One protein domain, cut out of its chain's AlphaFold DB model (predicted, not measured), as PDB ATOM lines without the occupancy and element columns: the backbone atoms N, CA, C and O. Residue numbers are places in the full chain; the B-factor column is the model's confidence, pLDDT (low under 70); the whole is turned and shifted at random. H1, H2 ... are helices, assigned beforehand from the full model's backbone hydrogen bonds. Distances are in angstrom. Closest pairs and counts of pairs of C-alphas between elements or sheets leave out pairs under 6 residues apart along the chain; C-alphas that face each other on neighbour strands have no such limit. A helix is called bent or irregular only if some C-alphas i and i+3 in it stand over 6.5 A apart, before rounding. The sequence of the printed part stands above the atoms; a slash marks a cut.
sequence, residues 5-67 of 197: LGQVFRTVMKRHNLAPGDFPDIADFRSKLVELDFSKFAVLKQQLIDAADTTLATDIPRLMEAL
ATOM      1  N   LEU A   5     140.634 142.956 185.506       83.19
ATOM      2  CA  LEU A   5     141.813 143.111 184.651       83.19
ATOM      3  C   LEU A   5     141.929 141.988 183.606       83.19
ATOM      4  O   LEU A   5     142.159 142.256 182.430       83.19
ATOM      5  N   GLY A   6     141.642 140.742 183.996       83.38
ATOM      6  CA  GLY A   6     141.628 139.610 183.065       83.38
ATOM      7  C   GLY A   6     140.502 139.659 182.018       83.38
ATOM      8  O   GLY A   6     140.600 139.016 180.975       83.38
ATOM      9  N   GLN A   7     139.410 140.394 182.253       85.50
ATOM     10  CA  GLN A   7     138.383 140.654 181.230       85.50
ATOM     11  C   GLN A   7     138.785 141.823 180.323       85.50
ATOM     12  O   GLN A   7     138.568 141.762 179.111       85.50
ATOM     13  N   VAL A   8     139.422 142.850 180.891       88.06
ATOM     14  CA  VAL A   8     139.973 143.987 180.142       88.06
ATOM     15  C   VAL A   8     141.029 143.504 179.150       88.06
ATOM     16  O   VAL A   8     140.905 143.800 177.966       88.06
ATOM     17  N   PHE A   9     141.984 142.676 179.582       89.44
ATOM     18  CA  PHE A   9     143.011 142.102 178.704       89.44
ATOM     19  C   PHE A   9     142.387 141.297 177.566       89.44
ATOM     20  O   PHE A   9     142.711 141.523 176.407       89.44
ATOM     21  N   ARG A  10     141.401 140.441 177.862       88.06
ATOM     22  CA  ARG A  10     140.661 139.691 176.829       88.06
ATOM     23  C   ARG A  10     139.946 140.588 175.826       88.06
ATOM     24  O   ARG A  10     139.905 140.274 174.637       88.06
ATOM     25  N   THR A  11     139.402 141.703 176.289       90.75
ATOM     26  CA  THR A  11     138.730 142.673 175.421       90.75
ATOM     27  C   THR A  11     139.733 143.401 174.531       90.75
ATOM     28  O   THR A  11     139.490 143.539 173.334       90.75
ATOM     29  N   VAL A  12     140.873 143.818 175.086       89.88
ATOM     30  CA  VAL A  12     141.958 144.474 174.342       89.88
ATOM     31  C   VAL A  12     142.574 143.511 173.325       89.88
ATOM     32  O   VAL A  12     142.664 143.876 172.157       89.88
ATOM     33  N   MET A  13     142.868 142.266 173.721       87.75
ATOM     34  CA  MET A  13     143.338 141.189 172.838       87.75
ATOM     35  C   MET A  13     142.436 141.032 171.621       87.75
ATOM     36  O   MET A  13     142.897 141.093 170.486       87.75
ATOM     37  N   LYS A  14     141.126 140.889 171.844       90.25
ATOM     38  CA  LYS A  14     140.170 140.692 170.751       90.25
ATOM     39  C   LYS A  14     140.026 141.929 169.867       90.25
ATOM     40  O   LYS A  14     139.797 141.799 168.670       90.25
ATOM     41  N   ARG A  15     140.106 143.126 170.452       89.19
ATOM     42  CA  ARG A  15     139.910 144.387 169.728       89.19
ATOM     43  C   ARG A  15     141.108 144.754 168.858       89.19
ATOM     44  O   ARG A  15     140.900 145.268 167.767       89.19
ATOM     45  N   HIS A  16     142.317 144.502 169.349       86.50
ATOM     46  CA  HIS A  16     143.570 144.848 168.677       86.50
ATOM     47  C   HIS A  16     144.274 143.637 168.050       86.50
ATOM     48  O   HIS A  16     145.357 143.782 167.507       86.50
ATOM     49  N   ASN A  17     143.643 142.457 168.088       87.69
ATOM     50  CA  ASN A  17     144.160 141.204 167.534       87.69
ATOM     51  C   ASN A  17     145.578 140.856 168.030       87.69
ATOM     52  O   ASN A  17     146.438 140.457 167.250       87.69
ATOM     53  N   LEU A  18     145.801 141.031 169.334       87.38
ATOM     54  CA  LEU A  18     147.088 140.786 169.989       87.38
ATOM     55  C   LEU A  18     147.167 139.358 170.531       87.38
ATOM     56  O   LEU A  18     146.152 138.792 170.961       87.38
ATOM     57  N   ALA A  19     148.371 138.784 170.523       87.44
ATOM     58  CA  ALA A  19     148.602 137.441 171.030       87.44
ATOM     59  C   ALA A  19     148.591 137.441 172.568       87.44
ATOM     60  O   ALA A  19     148.978 138.430 173.189       87.44
ATOM     61  N   PRO A  20     148.201 136.333 173.223       83.19
ATOM     62  CA  PRO A  20     148.229 136.255 174.683       83.19
ATOM     63  C   PRO A  20     149.645 136.380 175.271       83.19
ATOM     64  O   PRO A  20     149.763 136.725 176.439       83.19
ATOM     65  N   GLY A  21     150.693 136.126 174.476       87.06
ATOM     66  CA  GLY A  21     152.092 136.296 174.880       87.06
ATOM     67  C   GLY A  21     152.580 137.749 174.907       87.06
ATOM     68  O   GLY A  21     153.586 138.023 175.545       87.06
ATOM     69  N   ASP A  22     151.857 138.685 174.282       88.12
ATOM     70  CA  ASP A  22     152.204 140.115 174.314       88.12
ATOM     71  C   ASP A  22     151.806 140.781 175.647       88.12
ATOM     72  O   ASP A  22     152.092 141.958 175.878       88.12
ATOM     73  N   PHE A  23     151.089 140.059 176.516       87.12
ATOM     74  CA  PHE A  23     150.553 140.588 177.766       87.12
ATOM     75  C   PHE A  23     151.407 140.148 178.962       87.12
ATOM     76  O   PHE A  23     151.758 138.974 179.060       87.12
ATOM     77  N   PRO A  24     151.687 141.059 179.911       87.75
ATOM     78  CA  PRO A  24     152.412 140.731 181.134       87.75
ATOM     79  C   PRO A  24     151.570 139.865 182.082       87.75
ATOM     80  O   PRO A  24     150.335 139.842 181.987       87.75
ATOM     81  N   ASP A  25     152.232 139.216 183.046       88.19
ATOM     82  CA  ASP A  25     151.546 138.415 184.059       88.19
ATOM     83  C   ASP A  25     150.522 139.247 184.855       88.19
ATOM     84  O   ASP A  25     150.751 140.393 185.259       88.19
ATOM     85  N   ILE A  26     149.344 138.655 185.068       84.69
ATOM     86  CA  ILE A  26     148.193 139.342 185.662       84.69
ATOM     87  C   ILE A  26     148.436 139.638 187.149       84.69
ATOM     88  O   ILE A  26     147.962 140.667 187.643       84.69
ATOM     89  N   ALA A  27     149.126 138.755 187.875       84.19
ATOM     90  CA  ALA A  27     149.410 138.936 189.294       84.19
ATOM     91  C   ALA A  27     150.435 140.061 189.506       84.19
ATOM     92  O   ALA A  27     150.207 140.948 190.341       84.19
ATOM     93  N   ASP A  28     151.482 140.098 188.683       86.38
ATOM     94  CA  ASP A  28     152.515 141.134 188.746       86.38
ATOM     95  C   ASP A  28     151.977 142.500 188.322       86.38
ATOM     96  O   ASP A  28     152.161 143.508 189.018       86.38
ATOM     97  N   PHE A  29     151.226 142.545 187.218       87.88
ATOM     98  CA  PHE A  29     150.637 143.788 186.729       87.88
ATOM     99  C   PHE A  29     149.607 144.350 187.715       87.88
ATOM    100  O   PHE A  29     149.547 145.559 187.945       87.88
ATOM    101  N   ARG A  30     148.829 143.481 188.373       85.69
ATOM    102  CA  ARG A  30     147.883 143.898 189.414       85.69
ATOM    103  C   ARG A  30     148.586 144.535 190.608       85.69
ATOM    104  O   ARG A  30     148.065 145.521 191.128       85.69
ATOM    105  N   SER A  31     149.716 143.984 191.040       86.50
ATOM    106  CA  SER A  31     150.478 144.512 192.175       86.50
ATOM    107  C   SER A  31     150.987 145.922 191.878       86.50
ATOM    108  O   SER A  31     150.767 146.835 192.674       86.50
ATOM    109  N   LYS A  32     151.529 146.136 190.673       85.00
ATOM    110  CA  LYS A  32     151.997 147.453 190.207       85.00
ATOM    111  C   LYS A  32     150.851 148.463 190.031       85.00
ATOM    112  O   LYS A  32     151.007 149.636 190.351       85.00
ATOM    113  N   LEU A  33     149.666 148.032 189.586       83.50
ATOM    114  CA  LEU A  33     148.505 148.917 189.396       83.50
ATOM    115  C   LEU A  33     147.912 149.490 190.693       83.50
ATOM    116  O   LEU A  33     147.210 150.496 190.628       83.50
ATOM    117  N   VAL A  34     148.135 148.860 191.852       85.06
ATOM    118  CA  VAL A  34     147.632 149.377 193.141       85.06
ATOM    119  C   VAL A  34     148.423 150.604 193.600       85.06
ATOM    120  O   VAL A  34     147.865 151.478 194.257       85.06
ATOM    121  N   GLU A  35     149.700 150.683 193.232       85.69
ATOM    122  CA  GLU A  35     150.593 151.788 193.595       85.69
ATOM    123  C   GLU A  35     150.409 153.025 192.694       85.69
ATOM    124  O   GLU A  35     150.790 154.139 193.058       85.69
ATOM    125  N   LEU A  36     149.786 152.859 191.523       83.75
ATOM    126  CA  LEU A  36     149.684 153.898 190.498       83.75
ATOM    127  C   LEU A  36     148.364 154.683 190.569       83.75
ATOM    128  O   LEU A  36     147.274 154.130 190.705       83.75
ATOM    129  N   ASP A  37     148.457 156.005 190.403       86.56
ATOM    130  CA  ASP A  37     147.297 156.902 190.341       86.56
ATOM    131  C   ASP A  37     146.736 156.986 188.913       86.56
ATOM    132  O   ASP A  37     147.339 157.587 188.020       86.56
ATOM    133  N   PHE A  38     145.540 156.424 188.724       82.62
ATOM    134  CA  PHE A  38     144.815 156.369 187.450       82.62
ATOM    135  C   PHE A  38     144.524 157.746 186.835       82.62
ATOM    136  O   PHE A  38     144.375 157.855 185.619       82.62
ATOM    137  N   SER A  39     144.499 158.809 187.641       86.75
ATOM    138  CA  SER A  39     144.221 160.172 187.168       86.75
ATOM    139  C   SER A  39     145.390 160.777 186.386       86.75
ATOM    140  O   SER A  39     145.204 161.725 185.627       86.75
ATOM    141  N   LYS A  40     146.602 160.242 186.578       87.25
ATOM    142  CA  LYS A  40     147.831 160.719 185.927       87.25
ATOM    143  C   LYS A  40     148.118 160.017 184.603       87.25
ATOM    144  O   LYS A  40     149.050 160.409 183.902       87.25
ATOM    145  N   PHE A  41     147.347 158.988 184.255       87.44
ATOM    146  CA  PHE A  41     147.539 158.279 182.997       87.44
ATOM    147  C   PHE A  41     147.141 159.174 181.826       87.44
ATOM    148  O   PHE A  41     146.071 159.783 181.807       87.44
ATOM    149  N   ALA A  42     148.020 159.248 180.830       87.62
ATOM    150  CA  ALA A  42     147.735 159.974 179.608       87.62
ATOM    151  C   ALA A  42     146.593 159.296 178.839       87.62
ATOM    152  O   ALA A  42     146.525 158.070 178.742       87.62
ATOM    153  N   VAL A  43     145.712 160.106 178.250       89.12
ATOM    154  CA  VAL A  43     144.669 159.609 177.345       89.12
ATOM    155  C   VAL A  43     145.326 158.937 176.140       89.12
ATOM    156  O   VAL A  43     146.308 159.451 175.597       89.12
ATOM    157  N   LEU A  44     144.762 157.806 175.709       87.94
ATOM    158  CA  LEU A  44     145.250 157.045 174.563       87.94
ATOM    159  C   LEU A  44     145.267 157.916 173.300       87.94
ATOM    160  O   LEU A  44     144.227 158.377 172.825       87.94
ATOM    161  N   LYS A  45     146.458 158.112 172.737       92.19
ATOM    162  CA  LYS A  45     146.654 158.841 171.482       92.19
ATOM    163  C   LYS A  45     146.746 157.839 170.339       92.19
ATOM    164  O   LYS A  45     147.793 157.227 170.159       92.19
ATOM    165  N   GLN A  46     145.676 157.715 169.554       90.50
ATOM    166  CA  GLN A  46     145.627 156.767 168.430       90.50
ATOM    167  C   GLN A  46     146.765 156.979 167.426       90.50
ATOM    168  O   GLN A  46     147.381 156.016 167.006       90.50
ATOM    169  N   GLN A  47     147.156 158.231 167.172       92.69
ATOM    170  CA  GLN A  47     148.272 158.546 166.273       92.69
ATOM    171  C   GLN A  47     149.599 157.881 166.666       92.69
ATOM    172  O   GLN A  47     150.409 157.588 165.795       92.69
ATOM    173  N   LEU A  48     149.843 157.664 167.964       91.38
ATOM    174  CA  LEU A  48     151.056 156.979 168.418       91.38
ATOM    175  C   LEU A  48     150.984 155.474 168.150       91.38
ATOM    176  O   LEU A  48     152.003 154.875 167.826       91.38
ATOM    177  N   ILE A  49     149.788 154.890 168.255       91.12
ATOM    178  CA  ILE A  49     149.541 153.487 167.914       91.12
ATOM    179  C   ILE A  49     149.690 153.297 166.403       91.12
ATOM    180  O   ILE A  49     150.485 152.472 165.980       91.12
ATOM    181  N   ASP A  50     149.048 154.149 165.599       91.81
ATOM    182  CA  ASP A  50     149.127 154.088 164.135       91.81
ATOM    183  C   ASP A  50     150.572 154.251 163.626       91.81
ATOM    184  O   ASP A  50     150.985 153.604 162.661       91.81
ATOM    185  N   ALA A  51     151.371 155.108 164.275       93.75
ATOM    186  CA  ALA A  51     152.786 155.276 163.952       93.75
ATOM    187  C   ALA A  51     153.610 154.024 164.294       93.75
ATOM    188  O   ALA A  51     154.457 153.615 163.495       93.75
ATOM    189  N   ALA A  52     153.351 153.398 165.447       92.56
ATOM    190  CA  ALA A  52     153.988 152.137 165.819       92.56
ATOM    191  C   ALA A  52     153.606 151.022 164.835       92.56
ATOM    192  O   ALA A  52     154.493 150.361 164.301       92.56
ATOM    193  N   ASP A  53     152.322 150.892 164.499       91.12
ATOM    194  CA  ASP A  53     151.826 149.917 163.522       91.12
ATOM    195  C   ASP A  53     152.462 150.137 162.143       91.12
ATOM    196  O   ASP A  53     152.898 149.184 161.499       91.12
ATOM    197  N   THR A  54     152.601 151.394 161.704       93.31
ATOM    198  CA  THR A  54     153.289 151.741 160.448       93.31
ATOM    199  C   THR A  54     154.758 151.318 160.478       93.31
ATOM    200  O   THR A  54     155.256 150.749 159.503       93.31
ATOM    201  N   THR A  55     155.430 151.537 161.610       93.25
ATOM    202  CA  THR A  55     156.835 151.159 161.806       93.25
ATOM    203  C   THR A  55     157.000 149.641 161.738       93.25
ATOM    204  O   THR A  55     157.856 149.139 161.007       93.25
ATOM    205  N   LEU A  56     156.148 148.896 162.450       92.38
ATOM    206  CA  LEU A  56     156.172 147.433 162.468       92.38
ATOM    207  C   LEU A  56     155.815 146.834 161.100       92.38
ATOM    208  O   LEU A  56     156.438 145.866 160.670       92.38
ATOM    209  N   ALA A  57     154.839 147.413 160.398       92.31
ATOM    210  CA  ALA A  57     154.334 146.879 159.135       92.31
ATOM    211  C   ALA A  57     155.170 147.271 157.908       92.31
ATOM    212  O   ALA A  57     155.174 146.533 156.924       92.31
ATOM    213  N   THR A  58     155.846 148.425 157.929       92.12
ATOM    214  CA  THR A  58     156.500 148.991 156.733       92.12
ATOM    215  C   THR A  58     157.989 149.229 156.939       92.12
ATOM    216  O   THR A  58     158.800 148.762 156.136       92.12
ATOM    217  N   ASP A  59     158.370 149.931 158.009       91.19
ATOM    218  CA  ASP A  59     159.760 150.351 158.204       91.19
ATOM    219  C   ASP A  59     160.669 149.177 158.586       91.19
ATOM    220  O   ASP A  59     161.751 149.033 158.015       91.19
ATOM    221  N   ILE A  60     160.223 148.290 159.483       92.75
ATOM    222  CA  ILE A  60     160.997 147.100 159.869       92.75
ATOM    223  C   ILE A  60     161.211 146.150 158.677       92.75
ATOM    224  O   ILE A  60     162.368 145.814 158.409       92.75
ATOM    225  N   PRO A  61     160.185 145.744 157.899       91.00
ATOM    226  CA  PRO A  61     160.400 144.914 156.712       91.00
ATOM    227  C   PRO A  61     161.326 145.563 155.681       91.00
ATOM    228  O   PRO A  61     162.169 144.886 155.097       91.00
ATOM    229  N   ARG A  62     161.237 146.885 155.502       90.25
ATOM    230  CA  ARG A  62     162.142 147.631 154.621       90.25
ATOM    231  C   ARG A  62     163.597 147.563 155.092       90.25
ATOM    232  O   ARG A  62     164.497 147.434 154.266       90.25
ATOM    233  N   LEU A  63     163.842 147.648 156.399       87.25
ATOM    234  CA  LEU A  63     165.182 147.463 156.965       87.25
ATOM    235  C   LEU A  63     165.679 146.028 156.768       87.25
ATOM    236  O   LEU A  63     166.835 145.840 156.399       87.25
ATOM    237  N   MET A  64     164.806 145.032 156.936       81.75
ATOM    238  CA  MET A  64     165.135 143.628 156.671       81.75
ATOM    239  C   MET A  64     165.537 143.386 155.208       81.75
ATOM    240  O   MET A  64     166.403 142.559 154.946       81.75
ATOM    241  N   GLU A  65     164.970 144.119 154.243       84.19
ATOM    242  CA  GLU A  65     165.399 144.037 152.837       84.19
ATOM    243  C   GLU A  65     166.763 144.676 152.560       84.19
ATOM    244  O   GLU A  65     167.429 144.287 151.598       84.19
ATOM    245  N   ALA A  66     167.156 145.669 153.357       80.62
ATOM    246  CA  ALA A  66     168.451 146.335 153.246       80.62
ATOM    247  C   ALA A  66     169.584 145.530 153.901       80.62
ATOM    248  O   ALA A  66     170.757 145.825 153.663       80.62
ATOM    249  N   LEU A  67     169.248 144.514 154.704       78.00
ATOM    250  CA  LEU A  67     170.220 143.532 155.158       78.00
ATOM    251  C   LEU A  67     170.709 142.707 153.957       78.00
ATOM    252  O   LEU A  67     169.924 142.407 153.050       78.00
TER     253      LEU A  67
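AT A GLANCE: This is residues 5 to 67 of the 197 residues of the protein "EHD1 protein" of Symbiodinium microadriaticum (UniProt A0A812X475). Three helices are strung along a loose, open arc: H1 and H2 come near each other at their first residues, while residues 31 to 67 stick out free as an arm that holds the long, kinked H3. The printed part has 63 residues, with three named helices in the order H1, H2, H3 and no named strand; the class is all helix. The whole is only just loose, close to extended, with a radius of gyration of the C-alphas of 15.5 A and spans of 45 by 25 by 21 A.

HOW THE PARTS SIT: H1, residues 5 to 16, and H2, residues 26 to 35, only just touch, with 3 pairs of C-alphas within 8 A. H1 does so with residues 5 to 6 alone; the closest C-alphas, of Gly 6 and Ile 26, are 7.1 A apart. Their lines are only just about perpendicular, at 72 degrees. H3, residues 46 to 66, is apart from H1 and H2. O i to N i+4 pairs within hydrogen-bond range number 7 of 8 in H1, 5 of 6 in H2 and 15 of 17 in H3.

IN THESE COORDINATES: H1 begins at C-alpha 5 (141.813, 143.111, 184.651) and measures 16.2 A; H2 measures 15.0 A. H3, 29.3 A long, ends at C-alpha 66 (168.451, 146.335, 153.246). It has a kink of 25 degrees near residue 60 and is irregular, but only just: C-alphas 57 and 60 are 6.7 A apart.

THE WHOLE: The C-alphas of Val 34 and Ala 66, the two farthest apart, are 45.1 A apart. The printed part has no cut, both links are short, and no printed residue is under 70 in pLDDT.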